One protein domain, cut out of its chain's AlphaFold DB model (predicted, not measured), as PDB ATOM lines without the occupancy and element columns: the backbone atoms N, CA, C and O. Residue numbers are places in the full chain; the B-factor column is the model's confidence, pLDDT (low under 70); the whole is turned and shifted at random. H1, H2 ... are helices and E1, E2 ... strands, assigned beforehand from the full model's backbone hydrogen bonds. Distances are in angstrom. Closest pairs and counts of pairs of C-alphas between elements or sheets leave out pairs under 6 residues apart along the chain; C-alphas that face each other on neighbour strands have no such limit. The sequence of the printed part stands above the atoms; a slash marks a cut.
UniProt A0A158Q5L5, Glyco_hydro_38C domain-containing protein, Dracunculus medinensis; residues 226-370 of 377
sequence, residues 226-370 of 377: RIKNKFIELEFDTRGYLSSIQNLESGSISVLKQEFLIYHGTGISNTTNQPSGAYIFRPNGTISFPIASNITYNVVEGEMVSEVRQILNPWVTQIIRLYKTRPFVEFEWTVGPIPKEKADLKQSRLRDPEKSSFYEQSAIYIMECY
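Overview. This is residues 226 to 370 of the 377 residues of the protein "Glyco_hydro_38C domain-containing protein" of Dracunculus medinensis (UniProt A0A158Q5L5). Look first for a loose sandwich at one end of an elongated body: the five-stranded sheet E1 E2 E3 E4 E11 and the four-stranded sheet E6 E7 E8 E9, partly face to face and closest at E1. From it a narrow arm leads away, made of the small ladder E5 E10, most of the long loop of residues 264 to 295, and the short helices H1 and H2, with residues 345 to 351 sticking out. The printed part has 145 residues, with eleven named strands and two named helices in the order E1 to E9, H1, H2, E10, E11; the sheets, with orders E1 - E2 - E3 - E4 - E11, E6 - E7 - E8 - E9 and E5 - E10, are all antiparallel. The class is mostly strand, though under half of the residues are in named elements. The whole is loose, with a radius of gyration of the C-alphas of 19.2 A, and it spans 57 by 32 by 26 A.

Arrangement. Begin with the largest sheet, strongly twisted, where E1, residues 226 to 228, E2, 232 to 236, E3, 242 to 247, and E4, 253 to 258, form a meander, each strand the antiparallel neighbour of the one before. Look for N 227 and O 234 at 3.0 A between E1 and E2, N 246 and O 233 at 2.9 A between E2 and E3, and N 254 and O 245 at 2.8 A between E3 and E4. E11, residues 367 to 369, is the edge strand beside E4, with N 257 and O 368 2.9 A apart; E4 pairs with E3 over residues 253 to 255 and with E11 over 256 to 258. The second sheet is another meander: E6, residues 296 to 301, E7, 305 to 313, E8, 316 to 323, and E9, 330 to 335. Here you will find N 311 and O 296 at 2.8 A, N 310 and O 318 at 2.8 A, and N 319 and O 332 at 2.8 A. The two sheets make a sandwich, face to face, with 23 pairs of C-alphas within 10 A and their strands at 19 degrees. The closest C-alphas of E1 and E8 are those of Lys 228 and Leu 322, 7.1 A apart; E3 and E8 are apart. E4 runs on into E5, residues 261 to 263, at 44 degrees, and E10, residues 361 to 364, runs on into E11 at 43 degrees. Between E5 and E10, N 263 and O 361 are 3.4 A apart. H1, residues 341 to 344, and H2, residues 353 to 356, are apart and on neither of the two larger sheets. Both are too short for an O i to N i+4 pair; the one O i to N i+3 pair is within hydrogen-bond range in H2, not in H1.

Along the chain. Find C-alpha 226 at (122.228, 152.141, 68.407), where E1 begins; E2, E3 and E4 measure 13.3, 14.6 and 15.0 A from first to last C-alpha. E6 is 16.9 A long, and E7, the longest strand by residues, runs 24.4 A from C-alpha 305 at (117.238, 151.089, 55.342). E8 measures 22.9 A and E9 16.5 A. E11 ends at C-alpha 369, at (106.148, 153.050, 77.380).

Size, cuts and confidence. The C-alphas farthest apart, those of Ser 250 and Arg 349, are 60.2 A from each other. The printed part has no cut. The link from E5 to E6, 32 residues, is long; within it residues 289 to 290 pair antiparallel with residues 261 to 262 of E5. Residues 268 to 273 and 340 to 370 have pLDDT under 70, and the mean of the printed part is 77.6.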
ATOM      1  N   ARG A 226     123.163 151.146  68.937       94.29
ATOM      2  CA  ARG A 226     122.228 152.141  68.407       94.29
ATOM      3  C   ARG A 226     122.205 152.151  66.883       94.29
ATOM      4  O   ARG A 226     123.244 151.947  66.257       94.29
ATOM      5  N   ILE A 227     121.047 152.442  66.291       95.08
ATOM      6  CA  ILE A 227     120.909 152.753  64.856       95.08
ATOM      7  C   ILE A 227     120.128 154.056  64.666       95.08
ATOM      8  O   ILE A 227     119.237 154.362  65.454       95.08
ATOM      9  N   LYS A 228     120.444 154.831  63.618       95.92
ATOM     10  CA  LYS A 228     119.782 156.124  63.369       95.92
ATOM     11  C   LYS A 228     119.571 156.511  61.914       95.92
ATOM     12  O   LYS A 228     120.244 156.016  60.999       95.92
ATOM     13  N   ASN A 229     118.629 157.428  61.720       95.36
ATOM     14  CA  ASN A 229     118.433 158.204  60.498       95.36
ATOM     15  C   ASN A 229     118.530 159.716  60.811       95.36
ATOM     16  O   ASN A 229     119.202 160.096  61.765       95.36
ATOM     17  N   LYS A 230     117.911 160.581  59.994       95.34
ATOM     18  CA  LYS A 230     117.868 162.037  60.230       95.34
ATOM     19  C   LYS A 230     116.960 162.445  61.410       95.34
ATOM     20  O   LYS A 230     117.160 163.510  61.977       95.34
ATOM     21  N   PHE A 231     115.959 161.632  61.738       96.25
ATOM     22  CA  PHE A 231     114.816 161.997  62.585       96.25
ATOM     23  C   PHE A 231     114.775 161.233  63.913       96.25
ATOM     24  O   PHE A 231     114.225 161.731  64.888       96.25
ATOM     25  N   ILE A 232     115.302 160.008  63.941       96.90
ATOM     26  CA  ILE A 232     115.173 159.064  65.050       96.90
ATOM     27  C   ILE A 232     116.510 158.346  65.280       96.90
ATOM     28  O   ILE A 232     117.136 157.863  64.328       96.90
ATOM     29  N   GLU A 233     116.905 158.226  66.549       97.05
ATOM     30  CA  GLU A 233     117.899 157.262  67.034       97.05
ATOM     31  C   GLU A 233     117.183 156.197  67.883       97.05
ATOM     32  O   GLU A 233     116.296 156.510  68.678       97.05
ATOM     33  N   LEU A 234     117.530 154.929  67.665       95.71
ATOM     34  CA  LEU A 234     117.003 153.769  68.384       95.71
ATOM     35  C   LEU A 234     118.128 153.135  69.185       95.71
ATOM     36  O   LEU A 234     119.200 152.895  68.625       95.71
ATOM     37  N   GLU A 235     117.871 152.814  70.448       94.61
ATOM     38  CA  GLU A 235     118.807 152.110  71.322       94.61
ATOM     39  C   GLU A 235     118.286 150.728  71.699       94.61
ATOM     40  O   GLU A 235     117.102 150.543  71.982       94.61
ATOM     41  N   PHE A 236     119.201 149.763  71.703       92.79
ATOM     42  CA  PHE A 236     118.941 148.366  71.999       92.79
ATOM     43  C   PHE A 236     119.794 147.912  73.178       92.79
ATOM     44  O   PHE A 236     120.988 148.221  73.236       92.79
ATOM     45  N   ASP A 237     119.192 147.176  74.112       89.57
ATOM     46  CA  ASP A 237     119.887 146.638  75.280       89.57
ATOM     47  C   ASP A 237     120.891 145.526  74.914       89.57
ATOM     48  O   ASP A 237     120.998 145.090  73.767       89.57
ATOM     49  N   THR A 238     121.644 145.048  75.907       86.89
ATOM     50  CA  THR A 238     122.666 143.996  75.743       86.89
ATOM     51  C   THR A 238     122.097 142.635  75.325       86.89
ATOM     52  O   THR A 238     122.841 141.767  74.870       86.89
ATOM     53  N   ARG A 239     120.777 142.437  75.446       85.39
ATOM     54  CA  ARG A 239     120.052 141.245  74.981       85.39
ATOM     55  C   ARG A 239     119.506 141.427  73.558       85.39
ATOM     56  O   ARG A 239     119.122 140.443  72.936       85.39
ATOM     57  N   GLY A 240     119.485 142.656  73.037       87.37
ATOM     58  CA  GLY A 240     118.991 143.009  71.706       87.37
ATOM     59  C   GLY A 240     117.534 143.483  71.652       87.37
ATOM     60  O   GLY A 240     116.989 143.584  70.550       87.37
ATOM     61  N   TYR A 241     116.890 143.772  72.787       88.73
ATOM     62  CA  TYR A 241     115.552 144.382  72.821       88.73
ATOM     63  C   TYR A 241     115.636 145.902  72.657       88.73
ATOM     64  O   TYR A 241     116.574 146.527  73.149       88.73
ATOM     65  N   LEU A 242     114.642 146.512  72.006       91.71
ATOM     66  CA  LEU A 242     114.536 147.971  71.899       91.71
ATOM     67  C   LEU A 242     114.253 148.575  73.288       91.71
ATOM     68  O   LEU A 242     113.263 148.207  73.922       91.71
ATOM     69  N   SER A 243     115.119 149.486  73.740       90.84
ATOM     70  CA  SER A 243     115.095 150.083  75.086       90.84
ATOM     71  C   SER A 243     114.831 151.595  75.095       90.84
ATOM     72  O   SER A 243     114.273 152.120  76.062       90.84
ATOM     73  N   SER A 244     115.179 152.318  74.026       92.38
ATOM     74  CA  SER A 244     114.756 153.713  73.861       92.38
ATOM     75  C   SER A 244     114.562 154.128  72.400       92.38
ATOM     76  O   SER A 244     115.166 153.577  71.475       92.38
ATOM     77  N   ILE A 245     113.686 155.116  72.203       95.01
ATOM     78  CA  ILE A 245     113.493 155.840  70.944       95.01
ATOM     79  C   ILE A 245     113.718 157.325  71.233       95.01
ATOM     80  O   ILE A 245     112.972 157.916  72.012       95.01
ATOM     81  N   GLN A 246     114.707 157.938  70.584       95.85
ATOM     82  CA  GLN A 246     114.925 159.383  70.629       95.85
ATOM     83  C   GLN A 246     114.427 160.046  69.345       95.85
ATOM     84  O   GLN A 246     114.821 159.646  68.251       95.85
ATOM     85  N   ASN A 247     113.624 161.104  69.476       95.84
ATOM     86  CA  ASN A 247     113.379 162.056  68.395       95.84
ATOM     87  C   ASN A 247     114.567 163.029  68.314       95.84
ATOM     88  O   ASN A 247     114.860 163.741  69.271       95.84
ATOM     89  N   LEU A 248     115.254 163.063  67.173       95.96
ATOM     90  CA  LEU A 248     116.442 163.892  66.947       95.96
ATOM     91  C   LEU A 248     116.115 165.358  66.616       95.96
ATOM     92  O   LEU A 248     117.016 166.189  66.635       95.96
ATOM     93  N   GLU A 249     114.852 165.681  66.322       94.16
ATOM     94  CA  GLU A 249     114.396 167.051  66.047       94.16
ATOM     95  C   GLU A 249     113.968 167.782  67.329       94.16
ATOM     96  O   GLU A 249     114.335 168.937  67.523       94.16
ATOM     97  N   SER A 250     113.258 167.103  68.241       94.52
ATOM     98  CA  SER A 250     112.872 167.659  69.552       94.52
ATOM     99  C   SER A 250     113.844 167.319  70.689       94.52
ATOM    100  O   SER A 250     113.708 167.842  71.792       94.52
ATOM    101  N   GLY A 251     114.784 166.395  70.467       93.82
ATOM    102  CA  GLY A 251     115.672 165.835  71.493       93.82
ATOM    103  C   GLY A 251     115.012 164.820  72.440       93.82
ATOM    104  O   GLY A 251     115.729 164.101  73.136       93.82
ATOM    105  N   SER A 252     113.675 164.731  72.456       93.58
ATOM    106  CA  SER A 252     112.872 163.914  73.377       93.58
ATOM    107  C   SER A 252     113.237 162.425  73.324       93.58
ATOM    108  O   SER A 252     113.250 161.828  72.245       93.58
ATOM    109  N   ILE A 253     113.472 161.808  74.488       93.53
ATOM    110  CA  ILE A 253     113.780 160.376  74.628       93.53
ATOM    111  C   ILE A 253     112.598 159.656  75.286       93.53
ATOM    112  O   ILE A 253     112.253 159.928  76.436       93.53
ATOM    113  N   SER A 254     112.027 158.685  74.580       91.11
ATOM    114  CA  SER A 254     111.039 157.748  75.114       91.11
ATOM    115  C   SER A 254     111.724 156.438  75.486       91.11
ATOM    116  O   SER A 254     112.060 155.636  74.613       91.11
ATOM    117  N   VAL A 255     111.928 156.218  76.787       91.71
ATOM    118  CA  VAL A 255     112.355 154.920  77.329       91.71
ATOM    119  C   VAL A 255     111.160 153.969  77.312       91.71
ATOM    120  O   VAL A 255     110.069 154.309  77.780       91.71
ATOM    121  N   LEU A 256     111.357 152.779  76.755       86.14
ATOM    122  CA  LEU A 256     110.306 151.781  76.614       86.14
ATOM    123  C   LEU A 256     110.864 150.370  76.741       86.14
ATOM    124  O   LEU A 256     112.058 150.139  76.569       86.14
ATOM    125  N   LYS A 257     109.974 149.415  76.991       80.66
ATOM    126  CA  LYS A 257     110.264 147.991  76.868       80.66
ATOM    127  C   LYS A 257     109.366 147.415  75.779       80.66
ATOM    128  O   LYS A 257     108.142 147.471  75.888       80.66
ATOM    129  N   GLN A 258     109.976 146.878  74.726       85.08
ATOM    130  CA  GLN A 258     109.276 146.115  73.697       85.08
ATOM    131  C   GLN A 258     109.635 144.640  73.846       85.08
ATOM    132  O   GLN A 258     110.802 144.267  73.775       85.08
ATOM    133  N   GLU A 259     108.627 143.797  74.042       80.34
ATOM    134  CA  GLU A 259     108.791 142.348  74.156       80.34
ATOM    135  C   GLU A 259     107.585 141.609  73.555       80.34
ATOM    136  O   GLU A 259     106.632 142.228  73.081       80.34
ATOM    137  N   PHE A 260     107.646 140.276  73.531       85.95
ATOM    138  CA  PHE A 260     106.547 139.415  73.097       85.95
ATOM    139  C   PHE A 260     106.099 138.541  74.268       85.95
ATOM    140  O   PHE A 260     106.907 137.849  74.894       85.95
ATOM    141  N   LEU A 261     104.795 138.570  74.535       83.63
ATOM    142  CA  LEU A 261     104.172 137.950  75.699       83.63
ATOM    143  C   LEU A 261     103.070 136.977  75.263       83.63
ATOM    144  O   LEU A 261     102.360 137.219  74.282       83.63
ATOM    145  N   ILE A 262     102.920 135.886  76.012       80.77
ATOM    146  CA  ILE A 262     101.870 134.876  75.845       80.77
ATOM    147  C   ILE A 262     101.006 134.790  77.104       80.77
ATOM    148  O   ILE A 262     101.506 134.832  78.230       80.77
ATOM    149  N   TYR A 263      99.699 134.624  76.904       80.06
ATOM    150  CA  TYR A 263      98.778 134.171  77.940       80.06
ATOM    151  C   TYR A 263      98.378 132.718  77.666       80.06
ATOM    152  O   TYR A 263      97.834 132.402  76.604       80.06
ATOM    153  N   HIS A 264      98.590 131.834  78.640       78.55
ATOM    154  CA  HIS A 264      98.003 130.496  78.605       78.55
ATOM    155  C   HIS A 264      96.500 130.604  78.896       78.55
ATOM    156  O   HIS A 264      96.109 131.164  79.921       78.55
ATOM    157  N   GLY A 265      95.647 130.093  78.008       75.77
ATOM    158  CA  GLY A 265      94.200 130.062  78.231       75.77
ATOM    159  C   GLY A 265      93.797 129.103  79.358       75.77
ATOM    160  O   GLY A 265      94.401 128.045  79.522       75.77
ATOM    161  N   THR A 266      92.756 129.445  80.121       75.98
ATOM    162  CA  THR A 266      92.136 128.527  81.087       75.98
ATOM    163  C   THR A 266      91.514 127.341  80.352       75.98
ATOM    164  O   THR A 266      90.656 127.528  79.486       75.98
ATOM    165  N   GLY A 267      91.937 126.130  80.720       70.18
ATOM    166  CA  GLY A 267      91.363 124.883  80.220       70.18
ATOM    167  C   GLY A 267      90.101 124.441  80.969       70.18
ATOM    168  O   GLY A 267      89.654 125.086  81.917       70.18
ATOM    169  N   ILE A 268      89.525 123.314  80.551       64.01
ATOM    170  CA  ILE A 268      88.362 122.702  81.217       64.01
ATOM    171  C   ILE A 268      88.869 121.807  82.360       64.01
ATOM    172  O   ILE A 268      89.086 120.623  82.143       64.01
ATOM    173  N   SER A 269      89.111 122.367  83.552       60.77
ATOM    174  CA  SER A 269      89.731 121.615  84.664       60.77
ATOM    175  C   SER A 269      88.899 121.495  85.945       60.77
ATOM    176  O   SER A 269      88.940 120.437  86.562       60.77
ATOM    177  N   ASN A 270      88.146 122.519  86.375       49.61
ATOM    178  CA  ASN A 270      87.207 122.397  87.505       49.61
ATOM    179  C   ASN A 270      86.155 123.523  87.573       49.61
ATOM    180  O   ASN A 270      86.489 124.691  87.378       49.61
ATOM    181  N   THR A 271      84.911 123.126  87.890       54.98
ATOM    182  CA  THR A 271      83.691 123.867  88.327       54.98
ATOM    183  C   THR A 271      83.243 125.170  87.637       54.98
ATOM    184  O   THR A 271      82.048 125.458  87.638       54.98
ATOM    185  N   THR A 272      84.120 125.961  87.019       59.97
ATOM    186  CA  THR A 272      83.772 127.176  86.261       59.97
ATOM    187  C   THR A 272      83.953 126.920  84.766       59.97
ATOM    188  O   THR A 272      84.940 127.335  84.160       59.97
ATOM    189  N   ASN A 273      82.985 126.209  84.179       66.02
ATOM    190  CA  ASN A 273      83.035 125.476  82.897       66.02
ATOM    191  C   ASN A 273      83.346 126.269  81.601       66.02
ATOM    192  O   ASN A 273      83.175 125.723  80.514       66.02
ATOM    193  N   GLN A 274      83.780 127.529  81.666       77.09
ATOM    194  CA  GLN A 274      84.081 128.353  80.492       77.09
ATOM    195  C   GLN A 274      85.591 128.370  80.179       77.09
ATOM    196  O   GLN A 274      86.308 129.173  80.782       77.09
ATOM    197  N   PRO A 275      86.108 127.545  79.249       78.71
ATOM    198  CA  PRO A 275      87.495 127.653  78.800       78.71
ATOM    199  C   PRO A 275      87.725 128.926  77.972       78.71
ATOM    200  O   PRO A 275      86.775 129.589  77.541       78.71
ATOM    201  N   SER A 276      88.992 129.238  77.700       78.37
ATOM    202  CA  SER A 276      89.352 130.197  76.646       78.37
ATOM    203  C   SER A 276      88.937 129.658  75.265       78.37
ATOM    204  O   SER A 276      88.882 128.446  75.047       78.37
ATOM    205  N   GLY A 277      88.614 130.544  74.324       76.41
ATOM    206  CA  GLY A 277      88.055 130.176  73.022       76.41
ATOM    207  C   GLY A 277      88.161 131.286  71.980       76.41
ATOM    208  O   GLY A 277      88.509 132.416  72.308       76.41
ATOM    209  N   ALA A 278      87.773 130.998  70.733       77.74
ATOM    210  CA  ALA A 278      87.775 131.988  69.645       77.74
ATOM    211  C   ALA A 278      86.916 133.240  69.942       77.74
ATOM    212  O   ALA A 278      87.181 134.310  69.409       77.74
ATOM    213  N   TYR A 279      85.902 133.113  70.806       78.87
ATOM    214  CA  TYR A 279      85.059 134.223  71.274       78.87
ATOM    215  C   TYR A 279      85.513 134.826  72.616       78.87
ATOM    216  O   TYR A 279      85.043 135.898  72.982       78.87
ATOM    217  N   ILE A 280      86.325 134.111  73.405       81.10
ATOM    218  CA  ILE A 280      86.500 134.367  74.843       81.10
ATOM    219  C   ILE A 280      87.983 134.309  75.197       81.10
ATOM    220  O   ILE A 280      88.579 133.236  75.258       81.10
ATOM    221  N   PHE A 281      88.564 135.468  75.493       83.49
ATOM    222  CA  PHE A 281      89.850 135.552  76.172       83.49
ATOM    223  C   PHE A 281      89.645 135.283  77.667       83.49
ATOM    224  O   PHE A 281      89.152 136.140  78.399       83.49
ATOM    225  N   ARG A 282      90.011 134.078  78.121       81.24
ATOM    226  CA  ARG A 282      90.109 133.745  79.550       81.24
ATOM    227  C   ARG A 282      91.532 133.261  79.850       81.24
ATOM    228  O   ARG A 282      91.805 132.077  79.645       81.24
ATOM    229  N   PRO A 283      92.456 134.143  80.265       79.85
ATOM    230  CA  PRO A 283      93.799 133.736  80.659       79.85
ATOM    231  C   PRO A 283      93.771 132.990  82.001       79.85
ATOM    232  O   PRO A 283      92.950 133.272  82.875       79.85
ATOM    233  N   ASN A 284      94.691 132.042  82.176       80.91
ATOM    234  CA  ASN A 284      94.829 131.219  83.376       80.91
ATOM    235  C   ASN A 284      95.579 131.962  84.499       80.91
ATOM    236  O   ASN A 284      96.636 131.532  84.953       80.91
ATOM    237  N   GLY A 285      95.036 133.114  84.895       81.93
ATOM    238  CA  GLY A 285      95.679 134.105  85.758       81.93
ATOM    239  C   GLY A 285      95.792 135.469  85.071       81.93
ATOM    240  O   GLY A 285      95.433 135.627  83.908       81.93
ATOM    241  N   THR A 286      96.282 136.471  85.800       83.60
ATOM    242  CA  THR A 286      96.465 137.850  85.301       83.60
ATOM    243  C   THR A 286      97.853 138.112  84.709       83.60
ATOM    244  O   THR A 286      98.050 139.118  84.031       83.60
ATOM    245  N   ILE A 287      98.809 137.218  84.962       82.82
ATOM    246  CA  ILE A 287     100.216 137.350  84.569       82.82
ATOM    247  C   ILE A 287     100.416 136.778  83.159       82.82
ATOM    248  O   ILE A 287      99.916 135.697  82.844       82.82
ATOM    249  N   SER A 288     101.158 137.501  82.320       84.30
ATOM    250  CA  SER A 288     101.660 137.020  81.032       84.30
ATOM    251  C   SER A 288     103.098 136.518  81.146       84.30
ATOM    252  O   SER A 288     103.850 136.913  82.036       84.30
ATOM    253  N   PHE A 289     103.488 135.640  80.224       81.78
ATOM    254  CA  PHE A 289     104.800 134.998  80.222       81.78
ATOM    255  C   PHE A 289     105.622 135.477  79.014       81.78
ATOM    256  O   PHE A 289     105.064 135.605  77.921       81.78
ATOM    257  N   PRO A 290     106.933 135.739  79.158       85.00
ATOM    258  CA  PRO A 290     107.793 136.075  78.029       85.00
ATOM    259  C   PRO A 290     108.043 134.842  77.154       85.00
ATOM    260  O   PRO A 290     108.425 133.784  77.651       85.00
ATOM    261  N   ILE A 291     107.874 134.976  75.833       83.92
ATOM    262  CA  ILE A 291     108.084 133.856  74.890       83.92
ATOM    263  C   ILE A 291     109.568 133.502  74.668       83.92
ATOM    264  O   ILE A 291     109.878 132.535  73.965       83.92
ATOM    265  N   ALA A 292     110.471 134.333  75.193       82.84
ATOM    266  CA  ALA A 292     111.920 134.237  75.096       82.84
ATOM    267  C   ALA A 292     112.558 135.012  76.260       82.84
ATOM    268  O   ALA A 292     112.070 136.081  76.621       82.84
ATOM    269  N   SER A 293     113.646 134.491  76.828       77.21
ATOM    270  CA  SER A 293     114.461 135.176  77.847       77.21
ATOM    271  C   SER A 293     115.700 135.850  77.246       77.21
ATOM    272  O   SER A 293     116.051 136.961  77.636       77.21
ATOM    273  N   ASN A 294     116.316 135.181  76.269       80.80
ATOM    274  CA  ASN A 294     117.403 135.668  75.429       80.80
ATOM    275  C   ASN A 294     116.976 135.522  73.965       80.80
ATOM    276  O   ASN A 294     116.402 134.496  73.597       80.80
ATOM    277  N   ILE A 295     117.298 136.511  73.135       88.76
ATOM    278  CA  ILE A 295     117.019 136.507  71.694       88.76
ATOM    279  C   ILE A 295     118.345 136.532  70.928       88.76
ATOM    280  O   ILE A 295     119.364 136.961  71.466       88.76
ATOM    281  N   THR A 296     118.358 136.087  69.672       91.84
ATOM    282  CA  THR A 296     119.514 136.317  68.784       91.84
ATOM    283  C   THR A 296     119.168 137.397  67.770       91.84
ATOM    284  O   THR A 296     118.020 137.497  67.341       91.84
ATOM    285  N   TYR A 297     120.133 138.242  67.401       91.19
ATOM    286  CA  TYR A 297     119.878 139.357  66.493       91.19
ATOM    287  C   TYR A 297     121.024 139.607  65.505       91.19
ATOM    288  O   TYR A 297     122.157 139.169  65.688       91.19
ATOM    289  N   ASN A 298     120.703 140.321  64.431       90.93
ATOM    290  CA  ASN A 298     121.618 140.743  63.377       90.93
ATOM    291  C   ASN A 298     121.278 142.190  62.981       90.93
ATOM    292  O   ASN A 298     120.102 142.552  62.934       90.93
ATOM    293  N   VAL A 299     122.290 143.018  62.713       92.87
ATOM    294  CA  VAL A 299     122.121 144.438  62.366       92.87
ATOM    295  C   VAL A 299     122.634 144.664  60.949       92.87
ATOM    296  O   VAL A 299     123.826 144.524  60.688       92.87
ATOM    297  N   VAL A 300     121.731 145.027  60.040       91.90
ATOM    298  CA  VAL A 300     122.021 145.251  58.619       91.90
ATOM    299  C   VAL A 300     122.009 146.753  58.348       91.90
ATOM    300  O   VAL A 300     120.952 147.376  58.242       91.90
ATOM    301  N   GLU A 301     123.191 147.364  58.266       91.25
ATOM    302  CA  GLU A 301     123.343 148.799  58.001       91.25
ATOM    303  C   GLU A 301     123.414 149.091  56.492       91.25
ATOM    304  O   GLU A 301     124.437 148.870  55.839       91.25
ATOM    305  N   GLY A 302     122.324 149.614  55.919       90.79
ATOM    306  CA  GLY A 302     122.281 150.096  54.536       90.79
ATOM    307  C   GLY A 302     122.122 151.612  54.381       90.79
ATOM    308  O   GLY A 302     121.774 152.328  55.326       90.79
ATOM    309  N   GLU A 303     122.365 152.107  53.160       90.13
ATOM    310  CA  GLU A 303     122.259 153.537  52.819       90.13
ATOM    311  C   GLU A 303     120.810 154.050  52.743       90.13
ATOM    312  O   GLU A 303     120.601 155.260  52.799       90.13
ATOM    313  N   MET A 304     119.806 153.169  52.653       90.84
ATOM    314  CA  MET A 304     118.385 153.556  52.622       90.84
ATOM    315  C   MET A 304     117.556 152.947  53.745       90.84
ATOM    316  O   MET A 304     116.638 153.610  54.226       90.84
ATOM    317  N   VAL A 305     117.886 151.740  54.198       94.60
ATOM    318  CA  VAL A 305     117.238 151.089  55.342       94.60
ATOM    319  C   VAL A 305     118.299 150.467  56.235       94.60
ATOM    320  O   VAL A 305     119.155 149.716  55.762       94.60
ATOM    321  N   SER A 306     118.234 150.767  57.529       95.75
ATOM    322  CA  SER A 306     118.915 149.982  58.559       95.75
ATOM    323  C   SER A 306     117.908 149.043  59.210       95.75
ATOM    324  O   SER A 306     116.817 149.486  59.562       95.75
ATOM    325  N   GLU A 307     118.252 147.767  59.356       94.99
ATOM    326  CA  GLU A 307     117.369 146.751  59.936       94.99
ATOM    327  C   GLU A 307     118.011 146.119  61.172       94.99
ATOM    328  O   GLU A 307     119.169 145.704  61.117       94.99
ATOM    329  N   VAL A 308     117.249 145.982  62.258       94.63
ATOM    330  CA  VAL A 308     117.562 145.041  63.341       94.63
ATOM    331  C   VAL A 308     116.650 143.836  63.167       94.63
ATOM    332  O   VAL A 308     115.429 143.962  63.182       94.63
ATOM    333  N   ARG A 309     117.250 142.671  62.937       94.91
ATOM    334  CA  ARG A 309     116.566 141.409  62.648       94.91
ATOM    335  C   ARG A 309     116.725 140.498  63.857       94.91
ATOM    336  O   ARG A 309     117.854 140.137  64.178       94.91
ATOM    337  N   GLN A 310     115.634 140.156  64.530       93.00
ATOM    338  CA  GLN A 310     115.617 139.396  65.782       93.00
ATOM    339  C   GLN A 310     114.952 138.031  65.575       93.00
ATOM    340  O   GLN A 310     113.872 137.933  64.990       93.00
ATOM    341  N   ILE A 311     115.569 136.976  66.097       93.48
ATOM    342  CA  ILE A 311     114.959 135.660  66.290       93.48
ATOM    343  C   ILE A 311     114.722 135.527  67.789       93.48
ATOM    344  O   ILE A 311     115.674 135.379  68.560       93.48
ATOM    345  N   LEU A 312     113.458 135.624  68.201       89.92
ATOM    346  CA  LEU A 312     113.087 135.578  69.610       89.92
ATOM    347  C   LEU A 312     113.066 134.125  70.087       89.92
ATOM    348  O   LEU A 312     113.656 133.788  71.105       89.92
ATOM    349  N   ASN A 313     112.432 133.247  69.310       89.08
ATOM    350  CA  ASN A 313     112.457 131.801  69.504       89.08
ATOM    351  C   ASN A 313     112.212 131.089  68.144       89.08
ATOM    352  O   ASN A 313     111.998 131.768  67.138       89.08
ATOM    353  N   PRO A 314     112.216 129.741  68.063       89.74
ATOM    354  CA  PRO A 314     112.065 129.008  66.794       89.74
ATOM    355  C   PRO A 314     110.710 129.133  66.065       89.74
ATOM    356  O   PRO A 314     110.486 128.400  65.102       89.74
ATOM    357  N   TRP A 315     109.789 129.973  66.543       87.43
ATOM    358  CA  TRP A 315     108.488 130.252  65.921       87.43
ATOM    359  C   TRP A 315     108.091 131.740  65.982       87.43
ATOM    360  O   TRP A 315     106.992 132.080  65.554       87.43
ATOM    361  N   VAL A 316     108.961 132.636  66.479       90.56
ATOM    362  CA  VAL A 316     108.737 134.093  66.471       90.56
ATOM    363  C   VAL A 316     110.003 134.847  66.082       90.56
ATOM    364  O   VAL A 316     111.037 134.764  66.751       90.56
ATOM    365  N   THR A 317     109.890 135.644  65.022       92.67
ATOM    366  CA  THR A 317     110.954 136.514  64.508       92.67
ATOM    367  C   THR A 317     110.422 137.912  64.211       92.67
ATOM    368  O   THR A 317     109.252 138.072  63.867       92.67
ATOM    369  N   GLN A 318     111.283 138.921  64.300       93.27
ATOM    370  CA  GLN A 318     110.932 140.330  64.123       93.27
ATOM    371  C   GLN A 318     111.983 141.047  63.264       93.27
ATOM    372  O   GLN A 318     113.169 140.719  63.311       93.27
ATOM    373  N   ILE A 319     111.553 142.029  62.474       94.16
ATOM    374  CA  ILE A 319     112.423 142.967  61.764       94.16
ATOM    375  C   ILE A 319     111.983 144.384  62.129       94.16
ATOM    376  O   ILE A 319     110.839 144.776  61.903       94.16
ATOM    377  N   ILE A 320     112.914 145.158  62.676       95.34
ATOM    378  CA  ILE A 320     112.737 146.562  63.038       95.34
ATOM    379  C   ILE A 320     113.488 147.389  61.995       95.34
ATOM    380  O   ILE A 320     114.720 147.376  61.957       95.34
ATOM    381  N   ARG A 321     112.755 148.077  61.113       95.97
ATOM    382  CA  ARG A 321     113.321 148.851  59.997       95.97
ATOM    383  C   ARG A 321     113.309 150.346  60.281       95.97
ATOM    384  O   ARG A 321     112.278 150.930  60.616       95.97
ATOM    385  N   LEU A 322     114.453 150.977  60.036       96.59
ATOM    386  CA  LEU A 322     114.648 152.418  60.101       96.59
ATOM    387  C   LEU A 322     115.077 152.946  58.724       96.59
ATOM    388  O   LEU A 322     116.256 152.926  58.356       96.59
ATOM    389  N   TYR A 323     114.098 153.417  57.949       95.82
ATOM    390  CA  TYR A 323     114.316 154.053  56.647       95.82
ATOM    391  C   TYR A 323     115.042 155.390  56.823       95.82
ATOM    392  O   TYR A 323     114.629 156.211  57.642       95.82
ATOM    393  N   LYS A 324     116.082 155.678  56.032       93.83
ATOM    394  CA  LYS A 324     116.863 156.919  56.180       93.83
ATOM    395  C   LYS A 324     116.051 158.200  55.928       93.83
ATOM    396  O   LYS A 324     116.411 159.254  56.444       93.83
ATOM    397  N   THR A 325     114.952 158.101  55.180       91.54
ATOM    398  CA  THR A 325     114.117 159.222  54.718       91.54
ATOM    399  C   THR A 325     112.787 159.397  55.462       91.54
ATOM    400  O   THR A 325     112.035 160.296  55.095       91.54
ATOM    401  N   ARG A 326     112.463 158.589  56.488       92.48
ATOM    402  CA  ARG A 326     111.144 158.640  57.159       92.48
ATOM    403  C   ARG A 326     111.220 158.859  58.681       92.48
ATOM    404  O   ARG A 326     112.059 158.239  59.331       92.48
ATOM    405  N   PRO A 327     110.312 159.661  59.271       93.31
ATOM    406  CA  PRO A 327     110.244 159.913  60.712       93.31
ATOM    407  C   PRO A 327     109.402 158.851  61.449       93.31
ATOM    408  O   PRO A 327     108.525 159.182  62.241       93.31
ATOM    409  N   PHE A 328     109.620 157.564  61.158       93.04
ATOM    410  CA  PHE A 328     109.002 156.459  61.897       93.04
ATOM    411  C   PHE A 328     109.848 155.180  61.842       93.04
ATOM    412  O   PHE A 328     110.729 155.037  60.991       93.04
ATOM    413  N   VAL A 329     109.532 154.243  62.739       94.35
ATOM    414  CA  VAL A 329     110.073 152.878  62.779       94.35
ATOM    415  C   VAL A 329     109.010 151.915  62.250       94.35
ATOM    416  O   VAL A 329     107.856 152.001  62.663       94.35
ATOM    417  N   GLU A 330     109.374 151.017  61.338       94.16
ATOM    418  CA  GLU A 330     108.503 149.918  60.904       94.16
ATOM    419  C   GLU A 330     108.856 148.657  61.697       94.16
ATOM    420  O   GLU A 330     110.026 148.284  61.779       94.16
ATOM    421  N   PHE A 331     107.844 148.000  62.259       93.43
ATOM    422  CA  PHE A 331     107.969 146.709  62.927       93.43
ATOM    423  C   PHE A 331     107.230 145.664  62.091       93.43
ATOM    424  O   PHE A 331     106.017 145.754  61.916       93.43
ATOM    425  N   GLU A 332     107.959 144.678  61.582       92.64
ATOM    426  CA  GLU A 332     107.424 143.498  60.902       92.64
ATOM    427  C   GLU A 332     107.702 142.271  61.773       92.64
ATOM    428  O   GLU A 332     108.762 142.178  62.390       92.64
ATOM    429  N   TRP A 333     106.766 141.329  61.851       91.56
ATOM    430  CA  TRP A 333     106.942 140.105  62.631       91.56
ATOM    431  C   TRP A 333     106.365 138.889  61.915       91.56
ATOM    432  O   TRP A 333     105.416 138.978  61.137       91.56
ATOM    433  N   THR A 334     106.935 137.730  62.220       90.56
ATOM    434  CA  THR A 334     106.454 136.421  61.785       90.56
ATOM    435  C   THR A 334     106.241 135.584  63.033       90.56
ATOM    436  O   THR A 334     107.163 135.428  63.832       90.56
ATOM    437  N   VAL A 335     105.019 135.087  63.220       87.18
ATOM    438  CA  VAL A 335     104.621 134.227  64.341       87.18
ATOM    439  C   VAL A 335     104.029 132.957  63.744       87.18
ATOM    440  O   VAL A 335     103.059 133.030  62.991       87.18
ATOM    441  N   GLY A 336     104.612 131.807  64.067       83.72
ATOM    442  CA  GLY A 336     104.113 130.494  63.679       83.72
ATOM    443  C   GLY A 336     105.209 129.491  63.279       83.72
ATOM    444  O   GLY A 336     106.334 129.881  62.964       83.72
ATOM    445  N   PRO A 337     104.887 128.185  63.259       84.10
ATOM    446  CA  PRO A 337     103.687 127.599  63.852       84.10
ATOM    447  C   PRO A 337     103.774 127.633  65.386       84.10
ATOM    448  O   PRO A 337     104.818 127.305  65.964       84.10
ATOM    449  N   ILE A 338     102.684 128.040  66.037       78.27
ATOM    450  CA  ILE A 338     102.582 128.140  67.499       78.27
ATOM    451  C   ILE A 338     102.747 126.718  68.076       78.27
ATOM    452  O   ILE A 338     102.211 125.774  67.491       78.27
ATOM    453  N   PRO A 339     103.499 126.490  69.175       74.96
ATOM    454  CA  PRO A 339     103.956 125.148  69.552       74.96
ATOM    455  C   PRO A 339     102.857 124.083  69.666       74.96
ATOM    456  O   PRO A 339     103.094 122.939  69.270       74.96
ATOM    457  N   LYS A 340     101.651 124.459  70.117       66.20
ATOM    458  CA  LYS A 340     100.466 123.589  70.128       66.20
ATOM    459  C   LYS A 340     100.162 122.951  68.763       66.20
ATOM    460  O   LYS A 340      99.885 121.754  68.696       66.20
ATOM    461  N   GLU A 341     100.272 123.706  67.672       56.44
ATOM    462  CA  GLU A 341      99.950 123.248  66.313       56.44
ATOM    463  C   GLU A 341     100.826 122.052  65.891       56.44
ATOM    464  O   GLU A 341     100.374 121.161  65.171       56.44
ATOM    465  N   LYS A 342     102.067 121.968  66.400       50.82
ATOM    466  CA  LYS A 342     102.974 120.831  66.151       50.82
ATOM    467  C   LYS A 342     102.548 119.542  66.865       50.82
ATOM    468  O   LYS A 342     102.991 118.468  66.453       50.82
ATOM    469  N   ALA A 343     101.732 119.627  67.918       48.07
ATOM    470  CA  ALA A 343     101.150 118.462  68.580       48.07
ATOM    471  C   ALA A 343      99.935 117.947  67.795       48.07
ATOM    472  O   ALA A 343      99.896 116.768  67.438       48.07
ATOM    473  N   ASP A 344      99.009 118.843  67.438       48.05
ATOM    474  CA  ASP A 344      97.800 118.505  66.677       48.05
ATOM    475  C   ASP A 344      98.141 117.901  65.296       48.05
ATOM    476  O   ASP A 344      97.538 116.913  64.881       48.05
ATOM    477  N   LEU A 345      99.187 118.403  64.619       48.93
ATOM    478  CA  LEU A 345      99.679 117.854  63.343       48.93
ATOM    479  C   LEU A 345     100.231 116.417  63.423       48.93
ATOM    480  O   LEU A 345     100.357 115.764  62.387       48.93
ATOM    481  N   LYS A 346     100.578 115.911  64.614       51.04
ATOM    482  CA  LYS A 346     101.106 114.545  64.795       51.04
ATOM    483  C   LYS A 346     100.047 113.516  65.190       51.04
ATOM    484  O   LYS A 346     100.330 112.322  65.094       51.04
ATOM    485  N   GLN A 347      98.862 113.930  65.645       41.54
ATOM    486  CA  GLN A 347      97.905 113.018  66.277       41.54
ATOM    487  C   GLN A 347      96.731 112.673  65.345       41.54
ATOM    488  O   GLN A 347      95.837 113.472  65.073       41.54
ATOM    489  N   SER A 348      96.729 111.444  64.826       40.45
ATOM    490  CA  SER A 348      95.759 110.994  63.828       40.45
ATOM    491  C   SER A 348      94.343 110.805  64.401       40.45
ATOM    492  O   SER A 348      94.066 109.906  65.187       40.45
ATOM    493  N   ARG A 349      93.405 111.622  63.903       39.78
ATOM    494  CA  ARG A 349      91.932 111.450  63.955       39.78
ATOM    495  C   ARG A 349      91.226 111.459  65.323       39.78
ATOM    496  O   ARG A 349      89.998 111.518  65.320       39.78
ATOM    497  N   LEU A 350      91.920 111.473  66.460       43.10
ATOM    498  CA  LEU A 350      91.294 111.660  67.777       43.10
ATOM    499  C   LEU A 350      91.472 113.102  68.267       43.10
ATOM    500  O   LEU A 350      92.559 113.501  68.672       43.10
ATOM    501  N   ARG A 351      90.378 113.880  68.243       41.53
ATOM    502  CA  ARG A 351      90.316 115.187  68.916       41.53
ATOM    503  C   ARG A 351      90.257 114.976  70.422       41.53
ATOM    504  O   ARG A 351      89.221 114.582  70.948       41.53
ATOM    505  N   ASP A 352      91.355 115.296  71.083       40.27
ATOM    506  CA  ASP A 352      91.436 115.426  72.531       40.27
ATOM    507  C   ASP A 352      90.725 116.728  72.974       40.27
ATOM    508  O   ASP A 352      91.156 117.826  72.591       40.27
ATOM    509  N   PRO A 353      89.606 116.648  73.723       39.69
ATOM    510  CA  PRO A 353      88.845 117.831  74.108       39.69
ATOM    511  C   PRO A 353      89.576 118.686  75.152       39.69
ATOM    512  O   PRO A 353      89.409 119.907  75.140       39.69
ATOM    513  N   GLU A 354      90.428 118.103  75.998       39.50
ATOM    514  CA  GLU A 354      91.197 118.852  76.996       39.50
ATOM    515  C   GLU A 354      92.269 119.696  76.300       39.50
ATOM    516  O   GLU A 354      92.317 120.917  76.486       39.50
ATOM    517  N   LYS A 355      93.044 119.099  75.381       41.16
ATOM    518  CA  LYS A 355      94.018 119.841  74.555       41.16
ATOM    519  C   LYS A 355      93.358 120.906  73.678       41.16
ATOM    520  O   LYS A 355      93.951 121.963  73.441       41.16
ATOM    521  N   SER A 356      92.114 120.696  73.237       37.98
ATOM    522  CA  SER A 356      91.382 121.702  72.454       37.98
ATOM    523  C   SER A 356      91.229 123.046  73.191       37.98
ATOM    524  O   SER A 356      91.271 124.091  72.543       37.98
ATOM    525  N   SER A 357      91.165 123.034  74.531       37.94
ATOM    526  CA  SER A 357      90.898 124.215  75.371       37.94
ATOM    527  C   SER A 357      92.053 125.223  75.490       37.94
ATOM    528  O   SER A 357      91.818 126.389  75.810       37.94
ATOM    529  N   PHE A 358      93.291 124.832  75.161       39.13
ATOM    530  CA  PHE A 358      94.430 125.753  75.115       39.13
ATOM    531  C   PHE A 358      94.356 126.677  73.894       39.13
ATOM    532  O   PHE A 358      94.953 126.402  72.852       39.13
ATOM    533  N   TYR A 359      93.632 127.786  74.016       42.25
ATOM    534  CA  TYR A 359      93.857 128.952  73.166       42.25
ATOM    535  C   TYR A 359      95.054 129.712  73.738       42.25
ATOM    536  O   TYR A 359      94.918 130.487  74.685       42.25
ATOM    537  N   GLU A 360      96.235 129.444  73.180       42.86
ATOM    538  CA  GLU A 360      97.451 130.225  73.416       42.86
ATOM    539  C   GLU A 360      97.304 131.586  72.732       42.86
ATOM    540  O   GLU A 360      97.730 131.787  71.594       42.86
ATOM    541  N   GLN A 361      96.639 132.518  73.419       40.53
ATOM    542  CA  GLN A 361      96.406 133.863  72.903       40.53
ATOM    543  C   GLN A 361      97.724 134.643  72.966       40.53
ATOM    544  O   GLN A 361      98.090 135.252  73.973       40.53
ATOM    545  N   SER A 362      98.462 134.536  71.863       38.88
ATOM    546  CA  SER A 362      99.745 135.173  71.601       38.88
ATOM    547  C   SER A 362      99.743 135.777  70.188       38.88
ATOM    548  O   SER A 362      99.083 135.256  69.293       38.88
ATOM    549  N   ALA A 363     100.426 136.887  69.920       37.99
ATOM    550  CA  ALA A 363     101.111 137.781  70.854       37.99
ATOM    551  C   ALA A 363     100.388 139.135  70.897       37.99
ATOM    552  O   ALA A 363     100.133 139.733  69.851       37.99
ATOM    553  N   ILE A 364     100.095 139.645  72.097       39.28
ATOM    554  CA  ILE A 364      99.718 141.054  72.248       39.28
ATOM    555  C   ILE A 364     101.014 141.864  72.215       39.28
ATOM    556  O   ILE A 364     101.906 141.650  73.036       39.28
ATOM    557  N   TYR A 365     101.119 142.789  71.261       43.30
ATOM    558  CA  TYR A 365     102.249 143.707  71.149       43.30
ATOM    559  C   TYR A 365     102.145 144.795  72.226       43.30
ATOM    560  O   TYR A 365     101.589 145.870  71.996       43.30
ATOM    561  N   ILE A 366     102.644 144.495  73.428       39.76
ATOM    562  CA  ILE A 366     102.730 145.465  74.520       39.76
ATOM    563  C   ILE A 366     104.060 146.215  74.395       39.76
ATOM    564  O   ILE A 366     105.122 145.708  74.749       39.76
ATOM    565  N   MET A 367     103.986 147.444  73.887       43.89
ATOM    566  CA  MET A 367     105.016 148.454  74.123       43.89
ATOM    567  C   MET A 367     104.740 149.076  75.491       43.89
ATOM    568  O   MET A 367     103.899 149.971  75.601       43.89
ATOM    569  N   GLU A 368     105.436 148.625  76.534       40.82
ATOM    570  CA  GLU A 368     105.417 149.347  77.805       40.82
ATOM    571  C   GLU A 368     106.255 150.619  77.655       40.82
ATOM    572  O   GLU A 368     107.469 150.634  77.859       40.82
ATOM    573  N   CYS A 369     105.599 151.708  77.261       32.89
ATOM    574  CA  CYS A 369     106.148 153.050  77.380       32.89
ATOM    575  C   CYS A 369     106.096 153.496  78.843       32.89
ATOM    576  O   CYS A 369     105.013 153.735  79.387       32.89
ATOM    577  N   TYR A 370     107.254 153.677  79.476       38.70
ATOM    578  CA  TYR A 370     107.316 154.096  80.873       38.70
ATOM    579  C   TYR A 370     107.031 155.608  80.984       38.70
ATOM    580  O   TYR A 370     107.915 156.453  80.897       38.70
TER     581      TYR A 370